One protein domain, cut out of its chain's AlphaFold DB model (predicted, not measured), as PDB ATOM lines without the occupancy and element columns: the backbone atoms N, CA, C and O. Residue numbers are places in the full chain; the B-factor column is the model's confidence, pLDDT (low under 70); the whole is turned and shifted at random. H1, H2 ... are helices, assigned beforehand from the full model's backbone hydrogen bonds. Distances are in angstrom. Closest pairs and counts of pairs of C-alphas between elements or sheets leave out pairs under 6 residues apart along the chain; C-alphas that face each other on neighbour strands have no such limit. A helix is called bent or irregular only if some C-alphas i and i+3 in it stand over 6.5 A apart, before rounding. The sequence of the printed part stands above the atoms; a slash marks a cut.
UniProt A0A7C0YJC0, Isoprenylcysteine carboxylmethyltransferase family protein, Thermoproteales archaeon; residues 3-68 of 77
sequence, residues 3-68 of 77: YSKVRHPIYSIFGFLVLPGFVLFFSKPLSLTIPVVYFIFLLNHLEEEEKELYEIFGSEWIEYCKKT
ATOM      1  N   TYR A   3      29.069 -19.668  13.727       84.69
ATOM      2  CA  TYR A   3      28.000 -20.356  12.993       84.69
ATOM      3  C   TYR A   3      28.309 -21.829  12.672       84.69
ATOM      4  O   TYR A   3      27.417 -22.656  12.589       84.69
ATOM      5  N   SER A   4      29.583 -22.238  12.596       83.31
ATOM      6  CA  SER A   4      29.901 -23.660  12.365       83.31
ATOM      7  C   SER A   4      29.710 -24.538  13.606       83.31
ATOM      8  O   SER A   4      29.894 -25.748  13.520       83.31
ATOM      9  N   LYS A   5      29.387 -23.950  14.766       83.62
ATOM     10  CA  LYS A   5      29.089 -24.678  16.010       83.62
ATOM     11  C   LYS A   5      27.618 -24.548  16.410       83.62
ATOM     12  O   LYS A   5      27.027 -25.525  16.876       83.62
ATOM     13  N   VAL A   6      27.033 -23.367  16.214       87.25
ATOM     14  CA  VAL A   6      25.665 -23.018  16.622       87.25
ATOM     15  C   VAL A   6      24.946 -22.357  15.452       87.25
ATOM     16  O   VAL A   6      25.520 -21.470  14.833       87.25
ATOM     17  N   ARG A   7      23.700 -22.752  15.171       88.81
ATOM     18  CA  ARG A   7      22.892 -22.173  14.086       88.81
ATOM     19  C   ARG A   7      22.548 -20.709  14.337       88.81
ATOM     20  O   ARG A   7      22.690 -19.887  13.443       88.81
ATOM     21  N   HIS A   8      22.191 -20.401  15.580       89.06
ATOM     22  CA  HIS A   8      21.642 -19.114  16.002       89.06
ATOM     23  C   HIS A   8      22.489 -18.471  17.123       89.06
ATOM     24  O   HIS A   8      21.990 -18.246  18.225       89.06
ATOM     25  N   PRO A   9      23.788 -18.171  16.892       85.94
ATOM     26  CA  PRO A   9      24.716 -17.750  17.947       85.94
ATOM     27  C   PRO A   9      24.335 -16.417  18.609       85.94
ATOM     28  O   PRO A   9      24.575 -16.246  19.802       85.94
ATOM     29  N   ILE A  10      23.723 -15.485  17.870       87.00
ATOM     30  CA  ILE A  10      23.256 -14.194  18.405       87.00
ATOM     31  C   ILE A  10      22.144 -14.418  19.435       87.00
ATOM     32  O   ILE A  10      22.205 -13.896  20.547       87.00
ATOM     33  N   TYR A  11      21.170 -15.257  19.088       87.94
ATOM     34  CA  TYR A  11      20.064 -15.612  19.970       87.94
ATOM     35  C   TYR A  11      20.540 -16.370  21.213       87.94
ATOM     36  O   TYR A  11      20.042 -16.133  22.312       87.94
ATOM     37  N   SER A  12      21.569 -17.212  21.079       86.19
ATOM     38  CA  SER A  12      22.221 -17.854  22.224       86.19
ATOM     39  C   SER A  12      22.863 -16.846  23.174       86.19
ATOM     40  O   SER A  12      22.711 -16.970  24.386       86.19
ATOM     41  N   ILE A  13      23.568 -15.838  22.654       88.06
ATOM     42  CA  ILE A  13      24.197 -14.800  23.484       88.06
ATOM     43  C   ILE A  13      23.125 -13.978  24.209       88.06
ATOM     44  O   ILE A  13      23.236 -13.745  25.414       88.06
ATOM     45  N   PHE A  14      22.057 -13.585  23.512       86.38
ATOM     46  CA  PHE A  14      20.950 -12.859  24.132       86.38
ATOM     47  C   PHE A  14      20.249 -13.683  25.220       86.38
ATOM     48  O   PHE A  14      20.068 -13.195  26.336       86.38
ATOM     49  N   GLY A  15      19.918 -14.941  24.922       86.00
ATOM     50  CA  GLY A  15      19.219 -15.844  25.836       86.00
ATOM     51  C   GLY A  15      20.032 -16.243  27.068       86.00
ATOM     52  O   GLY A  15      19.496 -16.256  28.173       86.00
ATOM     53  N   PHE A  16      21.319 -16.558  26.898       84.12
ATOM     54  CA  PHE A  16      22.149 -17.117  27.974       84.12
ATOM     55  C   PHE A  16      23.053 -16.107  28.683       84.12
ATOM     56  O   PHE A  16      23.542 -16.416  29.766       84.12
ATOM     57  N   LEU A  17      23.298 -14.928  28.106       85.88
ATOM     58  CA  LEU A  17      24.259 -13.965  28.655       85.88
ATOM     59  C   LEU A  17      23.603 -12.616  28.966       85.88
ATOM     60  O   LEU A  17      23.724 -12.119  30.085       85.88
ATOM     61  N   VAL A  18      22.845 -12.056  28.021       87.19
ATOM     62  CA  VAL A  18      22.206 -10.737  28.194       87.19
ATOM     63  C   VAL A  18      21.015 -10.811  29.152       87.19
ATOM     64  O   VAL A  18      20.938 -10.034  30.104       87.19
ATOM     65  N   LEU A  19      20.102 -11.761  28.944       86.62
ATOM     66  CA  LEU A  19      18.892 -11.900  29.761       86.62
ATOM     67  C   LEU A  19      19.177 -12.217  31.233       86.62
ATOM     68  O   LEU A  19      18.631 -11.521  32.092       86.62
ATOM     69  N   PRO A  20      20.047 -13.187  31.569       85.06
ATOM     70  CA  PRO A  20      20.426 -13.425  32.957       85.06
ATOM     71  C   PRO A  20      21.105 -12.211  33.594       85.06
ATOM     72  O   PRO A  20      20.804 -11.886  34.740       85.06
ATOM     73  N   GLY A  21      21.955 -11.491  32.850       85.81
ATOM     74  CA  GLY A  21      22.562 -10.244  33.322       85.81
ATOM     75  C   GLY A  21      21.518  -9.180  33.673       85.81
ATOM     76  O   GLY A  21      21.615  -8.533  34.714       85.81
ATOM     77  N   PHE A  22      20.470  -9.053  32.856       84.94
ATOM     78  CA  PHE A  22      19.367  -8.126  33.103       84.94
ATOM     79  C   PHE A  22      18.535  -8.526  34.333       84.94
ATOM     80  O   PHE A  22      18.228  -7.687  35.176       84.94
ATOM     81  N   VAL A  23      18.224  -9.815  34.488       86.19
ATOM     82  CA  VAL A  23      17.515 -10.348  35.668       86.19
ATOM     83  C   VAL A  23      18.306 -10.085  36.953       86.19
ATOM     84  O   VAL A  23      17.743  -9.611  37.942       86.19
ATOM     85  N   LEU A  24      19.620 -10.329  36.931       84.38
ATOM     86  CA  LEU A  24      20.506 -10.065  38.068       84.38
ATOM     87  C   LEU A  24      20.566  -8.571  38.408       84.38
ATOM     88  O   LEU A  24      20.496  -8.213  39.583       84.38
ATOM     89  N   PHE A  25      20.620  -7.697  37.400       86.81
ATOM     90  CA  PHE A  25      20.659  -6.247  37.601       86.81
ATOM     91  C   PHE A  25      19.421  -5.715  38.336       86.81
ATOM     92  O   PHE A  25      19.545  -4.900  39.248       86.81
ATOM     93  N   PHE A  26      18.224  -6.198  37.990       82.69
ATOM     94  CA  PHE A  26      16.990  -5.767  38.655       82.69
ATOM     95  C   PHE A  26      16.752  -6.453  40.005       82.69
ATOM     96  O   PHE A  26      16.003  -5.907  40.814       82.69
ATOM     97  N   SER A  27      17.354  -7.626  40.257       77.81
ATOM     98  CA  SER A  27      17.290  -8.368  41.533       77.81
ATOM     99  C   SER A  27      15.865  -8.564  42.090       77.81
ATOM    100  O   SER A  27      15.658  -8.697  43.296       77.81
ATOM    101  N   LYS A  28      14.851  -8.585  41.213       83.19
ATOM    102  CA  LYS A  28      13.442  -8.792  41.580       83.19
ATOM    103  C   LYS A  28      12.967 -10.158  41.099       83.19
ATOM    104  O   LYS A  28      13.156 -10.457  39.921       83.19
ATOM    105  N   PRO A  29      12.248 -10.947  41.914       75.25
ATOM    106  CA  PRO A  29      11.736 -12.253  41.489       75.25
ATOM    107  C   PRO A  29      10.783 -12.154  40.288       75.25
ATOM    108  O   PRO A  29      10.765 -13.044  39.445       75.25
ATOM    109  N   LEU A  30      10.067 -11.034  40.130       79.44
ATOM    110  CA  LEU A  30       9.214 -10.793  38.961       79.44
ATOM    111  C   LEU A  30      10.007 -10.684  37.645       79.44
ATOM    112  O   LEU A  30       9.477 -11.003  36.583       79.44
ATOM    113  N   SER A  31      11.285 -10.291  37.694       78.75
ATOM    114  CA  SER A  31      12.125 -10.160  36.495       78.75
ATOM    115  C   SER A  31      12.425 -11.503  35.818       78.75
ATOM    116  O   SER A  31      12.710 -11.514  34.626       78.75
ATOM    117  N   LEU A  32      12.251 -12.633  36.519       79.75
ATOM    118  CA  LEU A  32      12.348 -13.984  35.945       79.75
ATOM    119  C   LEU A  32      11.235 -14.299  34.939       79.75
ATOM    120  O   LEU A  32      11.384 -15.221  34.142       79.75
ATOM    121  N   THR A  33      10.141 -13.538  34.922       84.75
ATOM    122  CA  THR A  33       9.085 -13.727  33.912       84.75
ATOM    123  C   THR A  33       9.542 -13.292  32.518       84.75
ATOM    124  O   THR A  33       9.166 -13.909  31.524       84.75
ATOM    125  N   ILE A  34      10.426 -12.292  32.439       85.38
ATOM    126  CA  ILE A  34      10.961 -11.744  31.188       85.38
ATOM    127  C   ILE A  34      11.712 -12.800  30.357       85.38
ATOM    128  O   ILE A  34      11.351 -12.980  29.194       85.38
ATOM    129  N   PRO A  35      12.712 -13.535  30.890       86.19
ATOM    130  CA  PRO A  35      13.388 -14.574  30.117       86.19
ATOM    131  C   PRO A  35      12.437 -15.693  29.693       86.19
ATOM    132  O   PRO A  35      12.581 -16.200  28.587       86.19
ATOM    133  N   VAL A  36      11.442 -16.053  30.511       86.44
ATOM    134  CA  VAL A  36      10.466 -17.094  30.148       86.44
ATOM    135  C   VAL A  36       9.649 -16.674  28.926       86.44
ATOM    136  O   VAL A  36       9.575 -17.423  27.954       86.44
ATOM    137  N   VAL A  37       9.092 -15.459  28.938       89.81
ATOM    138  CA  VAL A  37       8.335 -14.919  27.797       89.81
ATOM    139  C   VAL A  37       9.226 -14.801  26.560       89.81
ATOM    140  O   VAL A  37       8.816 -15.190  25.467       89.81
ATOM    141  N   TYR A  38      10.466 -14.338  26.732       89.19
ATOM    142  CA  TYR A  38      11.433 -14.257  25.643       89.19
ATOM    143  C   TYR A  38      11.732 -15.623  25.019       89.19
ATOM    144  O   TYR A  38      11.704 -15.740  23.800       89.19
ATOM    145  N   PHE A  39      11.996 -16.661  25.821       88.44
ATOM    146  CA  PHE A  39      12.299 -17.994  25.296       88.44
ATOM    147  C   PHE A  39      11.121 -18.585  24.517       88.44
ATOM    148  O   PHE A  39      11.341 -19.212  23.484       88.44
ATOM    149  N   ILE A  40       9.882 -18.351  24.959       90.38
ATOM    150  CA  ILE A  40       8.685 -18.782  24.223       90.38
ATOM    151  C   ILE A  40       8.619 -18.082  22.862       90.38
ATOM    152  O   ILE A  40       8.444 -18.742  21.840       90.38
ATOM    153  N   PHE A  41       8.789 -16.759  22.829       90.94
ATOM    154  CA  PHE A  41       8.778 -16.005  21.574       90.94
ATOM    155  C   PHE A  41       9.917 -16.437  20.642       90.94
ATOM    156  O   PHE A  41       9.698 -16.690  19.459       90.94
ATOM    157  N   LEU A  42      11.119 -16.605  21.198       90.56
ATOM    158  CA  LEU A  42      12.301 -17.035  20.468       90.56
ATOM    159  C   LEU A  42      12.096 -18.398  19.803       90.56
ATOM    160  O   LEU A  42      12.456 -18.561  18.646       90.56
ATOM    161  N   LEU A  43      11.522 -19.378  20.507       89.56
ATOM    162  CA  LEU A  43      11.309 -20.713  19.943       89.56
ATOM    163  C   LEU A  43      10.349 -20.693  18.750       89.56
ATOM    164  O   LEU A  43      10.635 -21.361  17.759       89.56
ATOM    165  N   ASN A  44       9.272 -19.907  18.822       91.06
ATOM    166  CA  ASN A  44       8.339 -19.748  17.703       91.06
ATOM    167  C   ASN A  44       9.022 -19.074  16.506       91.06
ATOM    168  O   ASN A  44       8.954 -19.581  15.391       91.06
ATOM    169  N   HIS A  45       9.752 -17.984  16.750       91.44
ATOM    170  CA  HIS A  45      10.444 -17.259  15.687       91.44
ATOM    171  C   HIS A  45      11.539 -18.102  15.019       91.44
ATOM    172  O   HIS A  45      11.675 -18.102  13.800       91.44
ATOM    173  N   LEU A  46      12.281 -18.890  15.805       90.88
ATOM    174  CA  LEU A  46      13.276 -19.818  15.273       90.88
ATOM    175  C   LEU A  46      12.644 -20.902  14.396       90.88
ATOM    176  O   LEU A  46      13.272 -21.345  13.446       90.88
ATOM    177  N   GLU A  47      11.435 -21.371  14.701       89.62
ATOM    178  CA  GLU A  47      10.758 -22.340  13.832       89.62
ATOM    179  C   GLU A  47      10.354 -21.744  12.485       89.62
ATOM    180  O   GLU A  47      10.433 -22.444  11.477       89.62
ATOM    181  N   GLU A  48       9.944 -20.480  12.454       92.19
ATOM    182  CA  GLU A  48       9.660 -19.759  11.209       92.19
ATOM    183  C   GLU A  48      10.949 -19.533  10.408       92.19
ATOM    184  O   GLU A  48      11.024 -19.929   9.246       92.19
ATOM    185  N   GLU A  49      12.005 -19.030  11.053       91.62
ATOM    186  CA  GLU A  49      13.310 -18.788  10.424       91.62
ATOM    187  C   GLU A  49      13.914 -20.085   9.853       91.62
ATOM    188  O   GLU A  49      14.379 -20.125   8.715       91.62
ATOM    189  N   GLU A  50      13.875 -21.195  10.604       91.38
ATOM    190  CA  GLU A  50      14.397 -22.482  10.126       91.38
ATOM    191  C   GLU A  50      13.570 -23.066   8.961       91.38
ATOM    192  O   GLU A  50      14.137 -23.807   8.151       91.38
ATOM    193  N   LYS A  51      12.269 -22.749   8.857       92.19
ATOM    194  CA  LYS A  51      11.429 -23.130   7.705       92.19
ATOM    195  C   LYS A  51      11.796 -22.322   6.468       92.19
ATOM    196  O   LYS A  51      12.028 -22.924   5.424       92.19
ATOM    197  N   GLU A  52      11.925 -21.005   6.591       93.25
ATOM    198  CA  GLU A  52      12.350 -20.144   5.480       93.25
ATOM    199  C   GLU A  52      13.742 -20.546   4.969       93.25
ATOM    200  O   GLU A  52      13.962 -20.699   3.768       93.25
ATOM    201  N   LEU A  53      14.683 -20.821   5.878       90.81
ATOM    202  CA  LEU A  53      16.017 -21.306   5.515       90.81
ATOM    203  C   LEU A  53      15.970 -22.675   4.828       90.81
ATOM    204  O   LEU A  53      16.754 -22.935   3.913       90.81
ATOM    205  N   TYR A  54      15.053 -23.551   5.236       92.56
ATOM    206  CA  TYR A  54      14.839 -24.816   4.544       92.56
ATOM    207  C   TYR A  54      14.273 -24.615   3.134       92.56
ATOM    208  O   TYR A  54      14.714 -25.296   2.214       92.56
ATOM    209  N   GLU A  55      13.351 -23.677   2.932       94.31
ATOM    210  CA  GLU A  55      12.809 -23.373   1.603       94.31
ATOM    211  C   GLU A  55      13.867 -22.780   0.661       94.31
ATOM    212  O   GLU A  55      13.887 -23.110  -0.524       94.31
ATOM    213  N   ILE A  56      14.786 -21.964   1.185       94.81
ATOM    214  CA  ILE A  56      15.849 -21.324   0.396       94.81
ATOM    215  C   ILE A  56      16.991 -22.302   0.067       94.81
ATOM    216  O   ILE A  56      17.473 -22.328  -1.065       94.81
ATOM    217  N   PHE A  57      17.447 -23.095   1.045       92.31
ATOM    218  CA  PHE A  57      18.681 -23.896   0.938       92.31
ATOM    219  C   PHE A  57      18.452 -25.417   0.893       92.31
ATOM    220  O   PHE A  57      19.373 -26.181   0.597       92.31
ATOM    221  N   GLY A  58      17.248 -25.896   1.211       93.12
ATOM    222  CA  GLY A  58      16.841 -27.297   1.083       93.12
ATOM    223  C   GLY A  58      17.769 -28.297   1.780       93.12
ATOM    224  O   GLY A  58      17.861 -28.368   3.010       93.12
ATOM    225  N   SER A  59      18.446 -29.126   0.983       91.12
ATOM    226  CA  SER A  59      19.318 -30.206   1.464       91.12
ATOM    227  C   SER A  59      20.590 -29.701   2.153       91.12
ATOM    228  O   SER A  59      21.036 -30.319   3.125       91.12
ATOM    229  N   GLU A  60      21.146 -28.570   1.712       91.12
ATOM    230  CA  GLU A  60      22.338 -27.967   2.319       91.12
ATOM    231  C   GLU A  60      22.050 -27.521   3.757       91.12
ATOM    232  O   GLU A  60      22.858 -27.737   4.669       91.12
ATOM    233  N   TRP A  61      20.843 -26.995   3.991       91.19
ATOM    234  CA  TRP A  61      20.367 -26.628   5.322       91.19
ATOM    235  C   TRP A  61      20.241 -27.833   6.255       91.19
ATOM    236  O   TRP A  61      20.682 -27.780   7.408       91.19
ATOM    237  N   ILE A  62      19.708 -28.957   5.764       88.94
ATOM    238  CA  ILE A  62      19.618 -30.201   6.544       88.94
ATOM    239  C   ILE A  62      21.015 -30.672   6.960       88.94
ATOM    240  O   ILE A  62      21.231 -31.067   8.113       88.94
ATOM    241  N   GLU A  63      21.980 -30.651   6.041       90.69
ATOM    242  CA  GLU A  63      23.337 -31.096   6.342       90.69
ATOM    243  C   GLU A  63      24.035 -30.167   7.347       90.69
ATOM    244  O   GLU A  63      24.696 -30.631   8.286       90.69
ATOM    245  N   TYR A  64      23.812 -28.860   7.223       89.06
ATOM    246  CA  TYR A  64      24.257 -27.874   8.200       89.06
ATOM    247  C   TYR A  64      23.628 -28.104   9.584       89.06
ATOM    248  O   TYR A  64      24.344 -28.144  10.591       89.06
ATOM    249  N   CYS A  65      22.320 -28.371   9.653       86.94
ATOM    250  CA  CYS A  65      21.598 -28.673  10.892       86.94
ATOM    251  C   CYS A  65      22.078 -29.953  11.589       86.94
ATOM    252  O   CYS A  65      21.995 -30.083  12.817       86.94
ATOM    253  N   LYS A  66      22.606 -30.923  10.834       87.00
ATOM    254  CA  LYS A  66      23.236 -32.125  11.402       87.00
ATOM    255  C   LYS A  66      24.561 -31.789  12.085       87.00
ATOM    256  O   LYS A  66      24.819 -32.312  13.173       87.00
ATOM    257  N   LYS A  67      25.355 -30.891  11.499       85.19
ATOM    258  CA  LYS A  67      26.691 -30.501  11.985       85.19
ATOM    259  C   LYS A  67      26.650 -29.493  13.142       85.19
ATOM    260  O   LYS A  67      27.575 -29.477  13.949       85.19
ATOM    261  N   THR A  68      25.580 -28.710  13.264       86.50
ATOM    262  CA  THR A  68      25.447 -27.614  14.242       86.50
ATOM    263  C   THR A  68      24.293 -27.842  15.219       86.50
ATOM    264  O   THR A  68      23.327 -28.549  14.920       86.50
TER     265      THR A  68
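This is residues 3 to 68 of the 77 residues of the protein "Isoprenylcysteine carboxylmethyltransferase family protein" of Thermoproteales archaeon (UniProt A0A7C0YJC0). This is a long, narrow helical hairpin: H1 and the much longer H2 run side by side in opposite ways, joined by a tight turn at one end. At the other end H2 runs on past the first residue of H1, and the short helix H3 folds back there, so that the outline is nearly a loop, with the first and last printed C-alphas 7.8 A apart. The printed part has 66 residues, with three named helices in the order H1, H2, H3 and no named strand, and its class is all helix. The whole is loose, with a radius of gyration of the C-alphas of 14.9 A, and it is a rod that spans 46 by 21 by 13 A.

Begin at Tyr 3 and go along residues 3 to 8 to H1, residues 9 to 26. After a tight link comes H2, residues 29 to 57, which touches H1 with residues 31 to 42 alone. Look at the C-alphas of Val 23 and Ser 31, the closest of these two helices, 5.5 A apart. H1 and H2 form a helical hairpin, at a shallow tilt of 10 degrees and running opposite ways, 14.1 A from centre to centre. Another tight link leads to H3, residues 59 to 67. H3 and H2 touch only at the corner, and only just, with 3 pairs of C-alphas within 8 A; on H2 these involve residues 53 to 54 alone. Their closest C-alphas are those of Tyr 54 and Trp 61, 5.9 A apart. H2 and H3 run opposite ways at a steep tilt of 42 degrees. H1 and H3 are apart. In H3 every O i to N i+4 pair is within hydrogen-bond range; in H1 it is 12 of 14 and in H2 21 of 25.

Find C-alpha 9 at (24.716, -17.750, 17.947); from there H1 runs 25.1 A to C-alpha 26. H1 is neither bent nor irregular, but only just: C-alphas 16 and 19 are 6.4 A apart. Next find C-alpha 29 at (11.736, -12.253, 41.489), from which H2 runs 42.8 A to C-alpha 57. H3 begins at Ser 59 and ends 12.9 A away at C-alpha 67, at (26.691, -30.501, 11.985).

The two C-alphas farthest apart are those of Lys 28 and Ser 59, at 45.9 A. Residues 25 to 30 stand free, and so do residues 55 to 60, of which 55 to 57 belong to H2. The printed part has no cut, and neither link between helices is long. The mean pLDDT of the printed part is 87.6, and no printed residue is under 70.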